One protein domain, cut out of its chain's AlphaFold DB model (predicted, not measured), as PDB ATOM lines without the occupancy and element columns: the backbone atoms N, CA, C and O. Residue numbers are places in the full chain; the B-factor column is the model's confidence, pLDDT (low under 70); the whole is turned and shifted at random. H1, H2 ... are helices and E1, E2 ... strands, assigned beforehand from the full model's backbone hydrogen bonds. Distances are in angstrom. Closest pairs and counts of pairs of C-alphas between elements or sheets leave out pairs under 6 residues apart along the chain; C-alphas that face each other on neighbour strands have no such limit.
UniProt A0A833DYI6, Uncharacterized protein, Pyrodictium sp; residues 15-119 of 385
ATOM      1  N   SER A  15     243.728 219.666 182.227       74.75
ATOM      2  CA  SER A  15     243.945 218.274 181.824       74.75
ATOM      3  C   SER A  15     243.949 217.285 182.988       74.75
ATOM      4  O   SER A  15     243.499 216.164 182.789       74.75
ATOM      5  N   ALA A  16     244.430 217.648 184.183       76.94
ATOM      6  CA  ALA A  16     244.488 216.707 185.307       76.94
ATOM      7  C   ALA A  16     243.087 216.285 185.784       76.94
ATOM      8  O   ALA A  16     242.803 215.093 185.914       76.94
ATOM      9  N   GLU A  17     242.186 217.252 185.964       82.44
ATOM     10  CA  GLU A  17     240.791 216.997 186.340       82.44
ATOM     11  C   GLU A  17     240.050 216.220 185.244       82.44
ATOM     12  O   GLU A  17     239.345 215.247 185.525       82.44
ATOM     13  N   LEU A  18     240.268 216.597 183.979       83.50
ATOM     14  CA  LEU A  18     239.695 215.899 182.829       83.50
ATOM     15  C   LEU A  18     240.172 214.449 182.746       83.50
ATOM     16  O   LEU A  18     239.357 213.555 182.544       83.50
ATOM     17  N   LEU A  19     241.465 214.196 182.961       84.62
ATOM     18  CA  LEU A  19     242.018 212.845 182.985       84.62
ATOM     19  C   LEU A  19     241.296 211.988 184.026       84.62
ATOM     20  O   LEU A  19     240.839 210.903 183.680       84.62
ATOM     21  N   VAL A  20     241.153 212.471 185.263       86.19
ATOM     22  CA  VAL A  20     240.468 211.728 186.339       86.19
ATOM     23  C   VAL A  20     239.006 211.440 185.998       86.19
ATOM     24  O   VAL A  20     238.478 210.381 186.344       86.19
ATOM     25  N   ARG A  21     238.341 212.371 185.315       88.38
ATOM     26  CA  ARG A  21     236.937 212.228 184.928       88.38
ATOM     27  C   ARG A  21     236.734 211.273 183.750       88.38
ATOM     28  O   ARG A  21     235.764 210.518 183.761       88.38
ATOM     29  N   GLU A  22     237.607 211.336 182.747       92.06
ATOM     30  CA  GLU A  22     237.367 210.780 181.407       92.06
ATOM     31  C   GLU A  22     238.146 209.480 181.149       92.06
ATOM     32  O   GLU A  22     237.696 208.649 180.361       92.06
ATOM     33  N   LYS A  23     239.281 209.243 181.830       94.38
ATOM     34  CA  LYS A  23     240.037 207.989 181.674       94.38
ATOM     35  C   LYS A  23     239.407 206.833 182.457       94.38
ATOM     36  O   LYS A  23     239.320 206.911 183.685       94.38
ATOM     37  N   PRO A  24     239.131 205.690 181.800       97.00
ATOM     38  CA  PRO A  24     238.645 204.486 182.470       97.00
ATOM     39  C   PRO A  24     239.528 203.982 183.615       97.00
ATOM     40  O   PRO A  24     239.006 203.432 184.585       97.00
ATOM     41  N   LYS A  25     240.854 204.182 183.546       96.62
ATOM     42  CA  LYS A  25     241.776 203.700 184.587       96.62
ATOM     43  C   LYS A  25     241.425 204.188 185.995       96.62
ATOM     44  O   LYS A  25     241.624 203.456 186.954       96.62
ATOM     45  N   TYR A  26     240.872 205.393 186.134       96.69
ATOM     46  CA  TYR A  26     240.547 205.928 187.456       96.69
ATOM     47  C   TYR A  26     239.305 205.267 188.057       96.69
ATOM     48  O   TYR A  26     239.252 205.068 189.265       96.69
ATOM     49  N   ARG A  27     238.351 204.825 187.225       97.50
ATOM     50  CA  ARG A  27     237.245 203.959 187.675       97.50
ATOM     51  C   ARG A  27     237.732 202.562 188.032       97.50
ATOM     52  O   ARG A  27     237.220 201.953 188.967       97.50
ATOM     53  N   LEU A  28     238.766 202.080 187.343       98.25
ATOM     54  CA  LEU A  28     239.438 200.844 187.727       98.25
ATOM     55  C   LEU A  28     240.142 200.977 189.087       98.25
ATOM     56  O   LEU A  28     240.016 200.071 189.903       98.25
ATOM     57  N   TYR A  29     240.822 202.094 189.373       98.12
ATOM     58  CA  TYR A  29     241.396 202.340 190.702       98.12
ATOM     59  C   TYR A  29     240.337 202.339 191.801       98.12
ATOM     60  O   TYR A  29     240.570 201.760 192.853       98.12
ATOM     61  N   GLU A  30     239.161 202.918 191.561       97.31
ATOM     62  CA  GLU A  30     238.062 202.880 192.533       97.31
ATOM     63  C   GLU A  30     237.622 201.438 192.839       97.31
ATOM     64  O   GLU A  30     237.574 201.058 194.006       97.31
ATOM     65  N   LEU A  31     237.407 200.604 191.813       97.81
ATOM     66  CA  LEU A  31     237.067 199.181 191.990       97.81
ATOM     67  C   LEU A  31     238.153 198.384 192.717       97.81
ATOM     68  O   LEU A  31     237.866 197.502 193.526       97.81
ATOM     69  N   LEU A  32     239.413 198.663 192.396       98.31
ATOM     70  CA  LEU A  32     240.558 198.025 193.029       98.31
ATOM     71  C   LEU A  32     240.677 198.435 194.502       98.31
ATOM     72  O   LEU A  32     240.867 197.579 195.365       98.31
ATOM     73  N   GLY A  33     240.491 199.722 194.798       97.69
ATOM     74  CA  GLY A  33     240.494 200.267 196.152       97.69
ATOM     75  C   GLY A  33     239.371 199.704 197.024       97.69
ATOM     76  O   GLY A  33     239.625 199.360 198.175       97.69
ATOM     77  N   GLU A  34     238.166 199.510 196.473       97.19
ATOM     78  CA  GLU A  34     237.043 198.841 197.159       97.19
ATOM     79  C   GLU A  34     237.400 197.420 197.629       97.19
ATOM     80  O   GLU A  34     236.886 196.949 198.641       97.19
ATOM     81  N   LYS A  35     238.310 196.744 196.917       97.19
ATOM     82  CA  LYS A  35     238.806 195.401 197.257       97.19
ATOM     83  C   LYS A  35     240.147 195.410 197.992       97.19
ATOM     84  O   LYS A  35     240.679 194.344 198.279       97.19
ATOM     85  N   SER A  36     240.692 196.590 198.305       97.38
ATOM     86  CA  SER A  36     242.039 196.755 198.874       97.38
ATOM     87  C   SER A  36     243.144 196.095 198.031       97.38
ATOM     88  O   SER A  36     244.120 195.566 198.561       97.38
ATOM     89  N   TRP A  37     242.988 196.102 196.705       98.06
ATOM     90  CA  TRP A  37     243.963 195.554 195.763       98.06
ATOM     91  C   TRP A  37     244.795 196.682 195.163       98.06
ATOM     92  O   TRP A  37     244.358 197.374 194.249       98.06
ATOM     93  N   TYR A  38     246.018 196.856 195.649       98.00
ATOM     94  CA  TYR A  38     246.876 197.971 195.245       98.00
ATOM     95  C   TYR A  38     248.018 197.526 194.331       98.00
ATOM     96  O   TYR A  38     248.546 198.326 193.566       98.00
ATOM     97  N   ARG A  39     248.367 196.238 194.341       98.12
ATOM     98  CA  ARG A  39     249.415 195.640 193.507       98.12
ATOM     99  C   ARG A  39     248.799 194.634 192.551       98.12
ATOM    100  O   ARG A  39     248.419 193.531 192.947       98.12
ATOM    101  N   VAL A  40     248.719 195.000 191.279       97.50
ATOM    102  CA  VAL A  40     248.041 194.208 190.246       97.50
ATOM    103  C   VAL A  40     249.048 193.702 189.219       97.50
ATOM    104  O   VAL A  40     249.983 194.404 188.846       97.50
ATOM    105  N   SER A  41     248.862 192.481 188.726       95.81
ATOM    106  CA  SER A  41     249.602 191.961 187.568       95.81
ATOM    107  C   SER A  41     248.666 191.495 186.455       95.81
ATOM    108  O   SER A  41     247.450 191.658 186.531       95.81
ATOM    109  N   SER A  42     249.220 190.907 185.396       93.81
ATOM    110  CA  SER A  42     248.440 190.288 184.322       93.81
ATOM    111  C   SER A  42     248.897 188.858 184.051       93.81
ATOM    112  O   SER A  42     250.099 188.592 183.939       93.81
ATOM    113  N   SER A  43     247.931 187.951 183.889       87.62
ATOM    114  CA  SER A  43     248.165 186.573 183.431       87.62
ATOM    115  C   SER A  43     248.469 186.500 181.931       87.62
ATOM    116  O   SER A  43     249.161 185.594 181.472       87.62
ATOM    117  N   ARG A  44     247.987 187.479 181.159       82.94
ATOM    118  CA  ARG A  44     248.173 187.567 179.710       82.94
ATOM    119  C   ARG A  44     249.372 188.431 179.350       82.94
ATOM    120  O   ARG A  44     249.713 189.388 180.050       82.94
ATOM    121  N   TRP A  45     249.966 188.125 178.200       75.12
ATOM    122  CA  TRP A  45     250.905 189.023 177.546       75.12
ATOM    123  C   TRP A  45     250.128 190.171 176.899       75.12
ATOM    124  O   TRP A  45     249.334 189.970 175.982       75.12
ATOM    125  N   LEU A  46     250.322 191.372 177.433       79.25
ATOM    126  CA  LEU A  46     249.598 192.574 177.036       79.25
ATOM    127  C   LEU A  46     250.404 193.371 175.997       79.25
ATOM    128  O   LEU A  46     251.595 193.116 175.791       79.25
ATOM    129  N   GLU A  47     249.776 194.346 175.329       74.81
ATOM    130  CA  GLU A  47     250.462 195.127 174.296       74.81
ATOM    131  C   GLU A  47     251.639 195.901 174.909       74.81
ATOM    132  O   GLU A  47     251.457 196.870 175.647       74.81
ATOM    133  N   LYS A  48     252.868 195.491 174.566       76.19
ATOM    134  CA  LYS A  48     254.111 196.007 175.165       76.19
ATOM    135  C   LYS A  48     254.196 197.536 175.215       76.19
ATOM    136  O   LYS A  48     254.789 198.060 176.153       76.19
ATOM    137  N   LYS A  49     253.670 198.246 174.209       83.62
ATOM    138  CA  LYS A  49     253.718 199.716 174.157       83.62
ATOM    139  C   LYS A  49     252.751 200.353 175.158       83.62
ATOM    140  O   LYS A  49     253.216 201.118 175.997       83.62
ATOM    141  N   ARG A  50     251.456 200.002 175.125       82.38
ATOM    142  CA  ARG A  50     250.461 200.520 176.087       82.38
ATOM    143  C   ARG A  50     250.808 200.166 177.525       82.38
ATOM    144  O   ARG A  50     250.763 201.037 178.380       82.38
ATOM    145  N   MET A  51     251.293 198.952 177.761       82.56
ATOM    146  CA  MET A  51     251.729 198.521 179.091       82.56
ATOM    147  C   MET A  51     252.862 199.334 179.689       82.56
ATOM    148  O   MET A  51     252.874 199.583 180.888       82.56
ATOM    149  N   LYS A  52     253.843 199.710 178.866       83.06
ATOM    150  CA  LYS A  52     254.969 200.526 179.326       83.06
ATOM    151  C   LYS A  52     254.556 201.962 179.630       83.06
ATOM    152  O   LYS A  52     255.253 202.629 180.384       83.06
ATOM    153  N   LEU A  53     253.486 202.442 178.999       87.25
ATOM    154  CA  LEU A  53     253.021 203.818 179.130       87.25
ATOM    155  C   LEU A  53     252.018 203.972 180.274       87.25
ATOM    156  O   LEU A  53     252.210 204.830 181.129       87.25
ATOM    157  N   ASP A  54     250.964 203.160 180.282       93.06
ATOM    158  CA  ASP A  54     249.891 203.210 181.275       93.06
ATOM    159  C   ASP A  54     249.208 201.826 181.362       93.06
ATOM    160  O   ASP A  54     248.267 201.532 180.612       93.06
ATOM    161  N   PRO A  55     249.710 200.918 182.219       94.88
ATOM    162  CA  PRO A  55     249.207 199.551 182.290       94.88
ATOM    163  C   PRO A  55     247.784 199.472 182.844       94.88
ATOM    164  O   PRO A  55     247.017 198.624 182.401       94.88
ATOM    165  N   PHE A  56     247.394 200.361 183.760       96.88
ATOM    166  CA  PHE A  56     246.036 200.370 184.309       96.88
ATOM    167  C   PHE A  56     245.008 200.840 183.282       96.88
ATOM    168  O   PHE A  56     243.912 200.283 183.221       96.88
ATOM    169  N   GLN A  57     245.373 201.786 182.413       96.38
ATOM    170  CA  GLN A  57     244.555 202.114 181.252       96.38
ATOM    171  C   GLN A  57     244.402 200.910 180.307       96.38
ATOM    172  O   GLN A  57     243.283 200.601 179.907       96.38
ATOM    173  N   GLU A  58     245.480 200.183 179.990       95.56
ATOM    174  CA  GLU A  58     245.392 198.956 179.173       95.56
ATOM    175  C   GLU A  58     244.490 197.891 179.819       95.56
ATOM    176  O   GLU A  58     243.674 197.284 179.126       95.56
ATOM    177  N   LEU A  59     244.591 197.677 181.135       96.44
ATOM    178  CA  LEU A  59     243.716 196.744 181.853       96.44
ATOM    179  C   LEU A  59     242.246 197.172 181.791       96.44
ATOM    180  O   LEU A  59     241.382 196.342 181.512       96.44
ATOM    181  N   ALA A  60     241.959 198.459 181.997       97.31
ATOM    182  CA  ALA A  60     240.601 198.989 181.925       97.31
ATOM    183  C   ALA A  60     240.000 198.801 180.524       97.31
ATOM    184  O   ALA A  60     238.886 198.293 180.388       97.31
ATOM    185  N   ILE A  61     240.763 199.111 179.468       96.06
ATOM    186  CA  ILE A  61     240.353 198.825 178.087       96.06
ATOM    187  C   ILE A  61     240.091 197.335 177.900       96.06
ATOM    188  O   ILE A  61     239.146 196.959 177.204       96.06
ATOM    189  N   ARG A  62     240.886 196.471 178.536       94.19
ATOM    190  CA  ARG A  62     240.702 195.035 178.388       94.19
ATOM    191  C   ARG A  62     239.434 194.477 178.980       94.19
ATOM    192  O   ARG A  62     238.766 193.671 178.333       94.19
ATOM    193  N   ILE A  63     239.085 194.969 180.152       96.25
ATOM    194  CA  ILE A  63     237.813 194.680 180.795       96.25
ATOM    195  C   ILE A  63     236.655 195.167 179.903       96.25
ATOM    196  O   ILE A  63     235.732 194.405 179.616       96.25
ATOM    197  N   LEU A  64     236.737 196.400 179.386       96.06
ATOM    198  CA  LEU A  64     235.664 197.017 178.593       96.06
ATOM    199  C   LEU A  64     235.462 196.374 177.210       96.06
ATOM    200  O   LEU A  64     234.329 196.224 176.759       96.06
ATOM    201  N   VAL A  65     236.539 195.991 176.524       93.19
ATOM    202  CA  VAL A  65     236.480 195.516 175.129       93.19
ATOM    203  C   VAL A  65     236.482 193.992 175.046       93.19
ATOM    204  O   VAL A  65     235.680 193.405 174.319       93.19
ATOM    205  N   TRP A  66     237.368 193.327 175.789       91.19
ATOM    206  CA  TRP A  66     237.564 191.875 175.700       91.19
ATOM    207  C   TRP A  66     236.918 191.096 176.847       91.19
ATOM    208  O   TRP A  66     237.047 189.878 176.870       91.19
ATOM    209  N   ARG A  67     236.155 191.767 177.723       92.50
ATOM    210  CA  ARG A  67     235.340 191.145 178.786       92.50
ATOM    211  C   ARG A  67     236.148 190.349 179.815       92.50
ATOM    212  O   ARG A  67     235.612 189.434 180.429       92.50
ATOM    213  N   GLY A  68     237.414 190.716 180.013       94.25
ATOM    214  CA  GLY A  68     238.227 190.172 181.097       94.25
ATOM    215  C   GLY A  68     237.840 190.739 182.465       94.25
ATOM    216  O   GLY A  68     236.961 191.597 182.595       94.25
ATOM    217  N   GLY A  69     238.550 190.297 183.494       96.69
ATOM    218  CA  GLY A  69     238.328 190.706 184.874       96.69
ATOM    219  C   GLY A  69     239.597 190.633 185.708       96.69
ATOM    220  O   GLY A  69     240.675 190.301 185.211       96.69
ATOM    221  N   ILE A  70     239.477 190.970 186.987       97.00
ATOM    222  CA  ILE A  70     240.576 190.886 187.948       97.00
ATOM    223  C   ILE A  70     240.165 189.923 189.057       97.00
ATOM    224  O   ILE A  70     239.052 189.985 189.574       97.00
ATOM    225  N   VAL A  71     241.070 189.016 189.404       96.62
ATOM    226  CA  VAL A  71     240.865 188.018 190.456       96.62
ATOM    227  C   VAL A  71     241.946 188.145 191.511       96.62
ATOM    228  O   VAL A  71     243.076 188.535 191.205       96.62
ATOM    229  N   GLU A  72     241.602 187.795 192.746       96.81
ATOM    230  CA  GLU A  72     242.581 187.669 193.818       96.81
ATOM    231  C   GLU A  72     243.602 186.599 193.431       96.81
ATOM    232  O   GLU A  72     243.253 185.456 193.126       96.81
ATOM    233  N   ALA A  73     244.867 186.996 193.365       93.88
ATOM    234  CA  ALA A  73     245.936 186.115 192.934       93.88
ATOM    235  C   ALA A  73     247.290 186.673 193.358       93.88
ATOM    236  O   ALA A  73     247.610 187.849 193.169       93.88
ATOM    237  N   SER A  74     248.129 185.770 193.854       92.25
ATOM    238  CA  SER A  74     249.481 186.076 194.292       92.25
ATOM    239  C   SER A  74     250.507 185.634 193.253       92.25
ATOM    240  O   SER A  74     250.724 184.440 193.043       92.25
ATOM    241  N   ARG A  75     251.220 186.600 192.683       92.75
ATOM    242  CA  ARG A  75     252.404 186.419 191.844       92.75
ATOM    243  C   ARG A  75     253.519 187.330 192.345       92.75
ATOM    244  O   ARG A  75     253.248 188.375 192.925       92.75
ATOM    245  N   VAL A  76     254.767 186.942 192.103       95.19
ATOM    246  CA  VAL A  76     255.942 187.751 192.441       95.19
ATOM    247  C   VAL A  76     256.549 188.356 191.171       95.19
ATOM    248  O   VAL A  76     256.658 187.672 190.150       95.19
ATOM    249  N   GLY A  77     256.927 189.632 191.224       94.56
ATOM    250  CA  GLY A  77     257.600 190.348 190.138       94.56
ATOM    251  C   GLY A  77     258.212 191.667 190.615       94.56
ATOM    252  O   GLY A  77     258.341 191.886 191.815       94.56
ATOM    253  N   SER A  78     258.612 192.540 189.690       94.56
ATOM    254  CA  SER A  78     259.086 193.893 190.013       94.56
ATOM    255  C   SER A  78     258.029 194.946 189.687       94.56
ATOM    256  O   SER A  78     257.167 194.741 188.827       94.56
ATOM    257  N   VAL A  79     258.084 196.083 190.385       95.50
ATOM    258  CA  VAL A  79     257.205 197.232 190.129       95.50
ATOM    259  C   VAL A  79     257.582 197.854 188.784       95.50
ATOM    260  O   VAL A  79     258.608 198.518 188.653       95.50
ATOM    261  N   ALA A  80     256.752 197.627 187.766       92.19
ATOM    262  CA  ALA A  80     256.963 198.152 186.417       92.19
ATOM    263  C   ALA A  80     256.336 199.539 186.221       92.19
ATOM    264  O   ALA A  80     256.768 200.302 185.359       92.19
ATOM    265  N   TYR A  81     255.310 199.855 187.009       94.44
ATOM    266  CA  TYR A  81     254.606 201.132 186.996       94.44
ATOM    267  C   TYR A  81     254.022 201.400 188.379       94.44
ATOM    268  O   TYR A  81     253.589 200.463 189.050       94.44
ATOM    269  N   SER A  82     253.972 202.667 188.781       94.94
ATOM    270  CA  SER A  82     253.283 203.080 189.996       94.94
ATOM    271  C   SER A  82     252.685 204.473 189.838       94.94
ATOM    272  O   SER A  82     253.302 205.348 189.229       94.94
ATOM    273  N   GLU A  83     251.489 204.663 190.389       93.94
ATOM    274  CA  GLU A  83     250.757 205.927 190.400       93.94
ATOM    275  C   GLU A  83     249.991 206.060 191.721       93.94
ATOM    276  O   GLU A  83     249.484 205.076 192.262       93.94
ATOM    277  N   GLU A  84     249.919 207.276 192.251       94.19
ATOM    278  CA  GLU A  84     249.137 207.585 193.446       94.19
ATOM    279  C   GLU A  84     247.762 208.124 193.043       94.19
ATOM    280  O   GLU A  84     247.647 208.980 192.165       94.19
ATOM    281  N   TYR A  85     246.707 207.628 193.684       93.44
ATOM    282  CA  TYR A  85     245.340 208.075 193.456       93.44
ATOM    283  C   TYR A  85     244.540 208.030 194.759       93.44
ATOM    284  O   TYR A  85     244.457 206.988 195.408       93.44
ATOM    285  N   LYS A  86     243.945 209.172 195.140       91.75
ATOM    286  CA  LYS A  86     243.161 209.345 196.382       91.75
ATOM    287  C   LYS A  86     243.890 208.816 197.638       91.75
ATOM    288  O   LYS A  86     243.280 208.171 198.483       91.75
ATOM    289  N   GLY A  87     245.197 209.079 197.746       92.06
ATOM    290  CA  GLY A  87     246.031 208.698 198.897       92.06
ATOM    291  C   GLY A  87     246.459 207.226 198.940       92.06
ATOM    292  O   GLY A  87     247.118 206.813 199.890       92.06
ATOM    293  N   ALA A  88     246.111 206.430 197.925       95.50
ATOM    294  CA  ALA A  88     246.584 205.060 197.771       95.50
ATOM    295  C   ALA A  88     247.555 204.952 196.593       95.50
ATOM    296  O   ALA A  88     247.367 205.578 195.548       95.50
ATOM    297  N   ARG A  89     248.588 204.124 196.750       97.56
ATOM    298  CA  ARG A  89     249.586 203.865 195.712       97.56
ATOM    299  C   ARG A  89     249.245 202.578 194.972       97.56
ATOM    300  O   ARG A  89     249.316 201.503 195.555       97.56
ATOM    301  N   TYR A  90     248.920 202.699 193.690       98.06
ATOM    302  CA  TYR A  90     248.643 201.572 192.807       98.06
ATOM    303  C   TYR A  90     249.907 201.194 192.040       98.06
ATOM    304  O   TYR A  90     250.624 202.054 191.522       98.06
ATOM    305  N   GLU A  91     250.197 199.901 191.965       97.62
ATOM    306  CA  GLU A  91     251.409 199.361 191.364       97.62
ATOM    307  C   GLU A  91     251.076 198.247 190.380       97.62
ATOM    308  O   GLU A  91     250.314 197.327 190.683       97.62
ATOM    309  N   PHE A  92     251.680 198.316 189.197       96.44
ATOM    310  CA  PHE A  92     251.622 197.227 188.236       96.44
ATOM    311  C   PHE A  92     252.896 196.389 188.320       96.44
ATOM    312  O   PHE A  92     254.002 196.890 188.087       96.44
ATOM    313  N   ILE A  93     252.735 195.104 188.621       95.56
ATOM    314  CA  ILE A  93     253.834 194.166 188.846       95.56
ATOM    315  C   ILE A  93     254.063 193.313 187.596       95.56
ATOM    316  O   ILE A  93     253.139 192.689 187.063       95.56
ATOM    317  N   PHE A  94     255.311 193.256 187.126       91.56
ATOM    318  CA  PHE A  94     255.688 192.498 185.934       91.56
ATOM    319  C   PHE A  94     257.127 191.972 186.010       91.56
ATOM    320  O   PHE A  94     257.960 192.482 186.748       91.56
ATOM    321  N   GLY A  95     257.449 190.957 185.206       89.12
ATOM    322  CA  GLY A  95     258.810 190.425 185.122       89.12
ATOM    323  C   GLY A  95     259.260 189.687 186.386       89.12
ATOM    324  O   GLY A  95     258.446 189.111 187.101       89.12
ATOM    325  N   ARG A  96     260.578 189.650 186.614       90.88
ATOM    326  CA  ARG A  96     261.197 189.030 187.795       90.88
ATOM    327  C   ARG A  96     261.436 190.095 188.867       90.88
ATOM    328  O   ARG A  96     261.857 191.201 188.538       90.88
ATOM    329  N   GLY A  97     261.188 189.736 190.119       94.12
ATOM    330  CA  GLY A  97     261.397 190.569 191.300       94.12
ATOM    331  C   GLY A  97     260.911 189.833 192.547       94.12
ATOM    332  O   GLY A  97     260.747 188.615 192.502       94.12
ATOM    333  N   ASP A  98     260.682 190.574 193.622       95.31
ATOM    334  CA  ASP A  98     260.318 190.098 194.962       95.31
ATOM    335  C   ASP A  98     258.986 190.682 195.474       95.31
ATOM    336  O   ASP A  98     258.501 190.316 196.545       95.31
ATOM    337  N   THR A  99     258.342 191.553 194.695       96.75
ATOM    338  CA  THR A  99     257.081 192.195 195.071       96.75
ATOM    339  C   THR A  99     255.903 191.271 194.778       96.75
ATOM    340  O   THR A  99     255.696 190.857 193.635       96.75
ATOM    341  N   LYS A 100     255.115 190.958 195.812       96.75
ATOM    342  CA  LYS A 100     253.905 190.128 195.726       96.75
ATOM    343  C   LYS A 100     252.698 190.955 195.267       96.75
ATOM    344  O   LYS A 100     252.499 192.065 195.751       96.75
ATOM    345  N   THR A 101     251.891 190.406 194.366       97.31
ATOM    346  CA  THR A 101     250.621 191.001 193.924       97.31
ATOM    347  C   THR A 101     249.479 190.660 194.870       97.31
ATOM    348  O   THR A 101     249.467 189.583 195.465       97.31
ATOM    349  N   ASP A 102     248.495 191.551 194.933       97.88
ATOM    350  CA  ASP A 102     247.206 191.316 195.588       97.88
ATOM    351  C   ASP A 102     246.228 190.658 194.599       97.88
ATOM    352  O   ASP A 102     245.460 189.763 194.948       97.88
ATOM    353  N   ALA A 103     246.295 191.070 193.327       97.56
ATOM    354  CA  ALA A 103     245.378 190.609 192.297       97.56
ATOM    355  C   ALA A 103     246.022 190.499 190.909       97.56
ATOM    356  O   ALA A 103     247.113 191.014 190.636       97.56
ATOM    357  N   MET A 104     245.325 189.829 189.997       96.25
ATOM    358  CA  MET A 104     245.783 189.620 188.630       96.25
ATOM    359  C   MET A 104     244.638 189.748 187.630       96.25
ATOM    360  O   MET A 104     243.560 189.190 187.821       96.25
ATOM    361  N   TYR A 105     244.901 190.438 186.523       96.19
ATOM    362  CA  TYR A 105     244.025 190.426 185.360       96.19
ATOM    363  C   TYR A 105     244.000 189.043 184.692       96.19
ATOM    364  O   TYR A 105     245.051 188.452 184.400       96.19
ATOM    365  N   VAL A 106     242.795 188.569 184.389       95.06
ATOM    366  CA  VAL A 106     242.500 187.348 183.633       95.06
ATOM    367  C   VAL A 106     241.514 187.668 182.512       95.06
ATOM    368  O   VAL A 106     240.647 188.524 182.653       95.06
ATOM    369  N   GLU A 107     241.682 187.021 181.361       89.69
ATOM    370  CA  GLU A 107     240.818 187.255 180.195       89.69
ATOM    371  C   GLU A 107     239.573 186.365 180.197       89.69
ATOM    372  O   GLU A 107     238.526 186.794 179.727       89.69
ATOM    373  N   ASP A 108     239.680 185.160 180.755       88.12
ATOM    374  CA  ASP A 108     238.638 184.139 180.696       88.12
ATOM    375  C   ASP A 108     238.096 183.823 182.096       88.12
ATOM    376  O   ASP A 108     238.823 183.878 183.090       88.12
ATOM    377  N   GLY A 109     236.814 183.458 182.172       84.12
ATOM    378  CA  GLY A 109     236.170 182.956 183.392       84.12
ATOM    379  C   GLY A 109     235.672 184.019 184.379       84.12
ATOM    380  O   GLY A 109     234.855 183.692 185.233       84.12
ATOM    381  N   VAL A 110     236.093 185.283 184.246       91.94
ATOM    382  CA  VAL A 110     235.583 186.427 185.023       91.94
ATOM    383  C   VAL A 110     235.493 187.648 184.115       91.94
ATOM    384  O   VAL A 110     236.438 187.949 183.393       91.94
ATOM    385  N   SER A 111     234.378 188.374 184.189       94.50
ATOM    386  CA  SER A 111     234.181 189.637 183.477       94.50
ATOM    387  C   SER A 111     233.854 190.723 184.485       94.50
ATOM    388  O   SER A 111     232.859 190.610 185.189       94.50
ATOM    389  N   TRP A 112     234.681 191.767 184.530       97.19
ATOM    390  CA  TRP A 112     234.415 192.984 185.313       97.19
ATOM    391  C   TRP A 112     233.746 194.077 184.475       97.19
ATOM    392  O   TRP A 112     233.808 195.265 184.804       97.19
ATOM    393  N   PHE A 113     233.189 193.709 183.316       96.62
ATOM    394  CA  PHE A 113     232.676 194.691 182.372       96.62
ATOM    395  C   PHE A 113     231.618 195.585 183.011       96.62
ATOM    396  O   PHE A 113     231.709 196.798 182.865       96.62
ATOM    397  N   TRP A 114     230.621 195.015 183.690       96.44
ATOM    398  CA  TRP A 114     229.498 195.795 184.215       96.44
ATOM    399  C   TRP A 114     229.901 196.605 185.447       96.44
ATOM    400  O   TRP A 114     229.469 197.745 185.599       96.44
ATOM    401  N   GLU A 115     230.792 196.063 186.271       97.06
ATOM    402  CA  GLU A 115     231.389 196.725 187.427       97.06
ATOM    403  C   GLU A 115     232.158 197.977 187.008       97.06
ATOM    404  O   GLU A 115     232.019 199.030 187.625       97.06
ATOM    405  N   LEU A 116     232.943 197.887 185.929       97.56
ATOM    406  CA  LEU A 116     233.687 199.030 185.405       97.56
ATOM    407  C   LEU A 116     232.799 199.974 184.594       97.56
ATOM    408  O   LEU A 116     232.869 201.186 184.786       97.56
ATOM    409  N   TYR A 117     231.957 199.440 183.709       96.31
ATOM    410  CA  TYR A 117     231.099 200.230 182.826       96.31
ATOM    411  C   TYR A 117     230.099 201.087 183.607       96.31
ATOM    412  O   TYR A 117     229.941 202.257 183.283       96.31
ATOM    413  N   SER A 118     229.497 200.556 184.677       95.69
ATOM    414  CA  SER A 118     228.549 201.301 185.526       95.69
ATOM    415  C   SER A 118     229.167 202.484 186.279       95.69
ATOM    416  O   SER A 118     228.441 203.355 186.752       95.69
ATOM    417  N   LYS A 119     230.500 202.536 186.394       95.44
ATOM    418  CA  LYS A 119     231.230 203.664 186.990       95.44
ATOM    419  C   LYS A 119     231.710 204.685 185.953       95.44
ATOM    420  O   LYS A 119     232.216 205.749 186.326       95.44
TER     421      LYS A 119
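This is residues 15 to 119 of the 385 residues of an uncharacterized protein of Pyrodictium sp (UniProt A0A833DYI6). A strongly twisted, curled sheet of five strands has the helix H4 packed on one face, while H2 stands beside the strands and meets H4 near its own first residues, the two making a corner at nearly a right angle. The short H5 packs on H2 and H4, the small H3 lies near one end of H4, and H1 lies at the far end of the domain, beyond H2. The printed part has 105 residues with five named helices and five named strands, in the order H1 H2 E1 H3 H4 E2 E3 E4 E5 H5, and its class is mixed, helices and strands. The mixed sheet runs E2 E5 E1 E4 E3, with E5, E1 and E4 parallel in turn and each edge strand antiparallel to its neighbour. The whole is compact and rounded, with a radius of gyration of the C-alphas of 12.7 A and spans of 35 by 30 by 27 A.

In the sheet, E2 is residues 69 to 72, E5 residues 103 to 106 and E1 residues 39 to 42. E4, residues 88 to 100, is the longest strand by residues and measures 16.8 A from first to last C-alpha; it bends by 145 degrees at residue 96. E3, residues 76 to 85, measures 22.9 A and bends by 70 degrees at residue 80; its C-alpha 76 is at (255.942, 187.751, 192.441). H4, residues 55 to 66, measures 15.4 A, and H2, residues 24 to 34, measures 15.8 A. H3 is residues 48 to 53. H1, residues 15 to 22, measures 10.0 A and begins with C-alpha 15 at (243.945, 218.274, 181.824). H5, residues 113 to 117, ends with C-alpha 117 at (231.099, 200.230, 182.826).

In the sheet E1 is an inner strand with staggered pairing: residues 39 to 40 pair with E4 and residues 40 to 42 with E5. E1 and E4 are parallel at 53 degrees, with N 93 and O 40 2.8 A apart, within hydrogen-bond range. E5 and E1 are parallel at 22 degrees, with N 105 and O 41 at 2.8 A. The edge strand E2 is antiparallel to E5, with N 71 and O 104 at 3.0 A. E3 and E4 form a hairpin, with N 90 and O 83 at 2.8 A. E4 runs on into E5 across a break of 2 residues, at 74 degrees. H4 is on the sheet at a height of 9.0 A, over E2 and, only just, with 3 C-alphas, over E1; it runs along the strands, at 23 degrees to E2 on the local plane. H2 is on the sheet too, but at the sheet's level, with a height of 0.7 A. H2 and H4 touch, about perpendicular at 83 degrees, with residues 56 to 61 of H4 alone; the closest C-alphas are those of Lys 25 and Gln 57, 4.6 A apart. H5 touches H4 at Leu 64 and Phe 113, whose C-alphas are the closest at 5.3 A, with residues 60 to 64 of H4 alone. H5 touches H2 too, the closest C-alphas being those of Leu 28 and Leu 116 at 6.5 A. H3 only grazes the sheet, with its residues 51 to 53, and is close to H4 but not clearly touching, at a steep tilt of 56 degrees, opposite ways; the C-alphas of Arg 50 and Glu 58, the closest, are 6.1 A apart. H1 is not on the sheet; it is close to H2 but not clearly touching, with the closest C-alphas, those of Val 20 and Tyr 26, 5.9 A apart. In H1, H2, H3, H4 and H5 every O i to N i+4 pair is within hydrogen-bond range.

The two C-alphas farthest apart, those of Ser 15 and Gly 109, are 36.2 A from each other. The printed part has no cut, and no link is long; the link from E5 to H5 is short, and the others are tight. The mean pLDDT of the printed part is 92.9, and no printed residue is under 70.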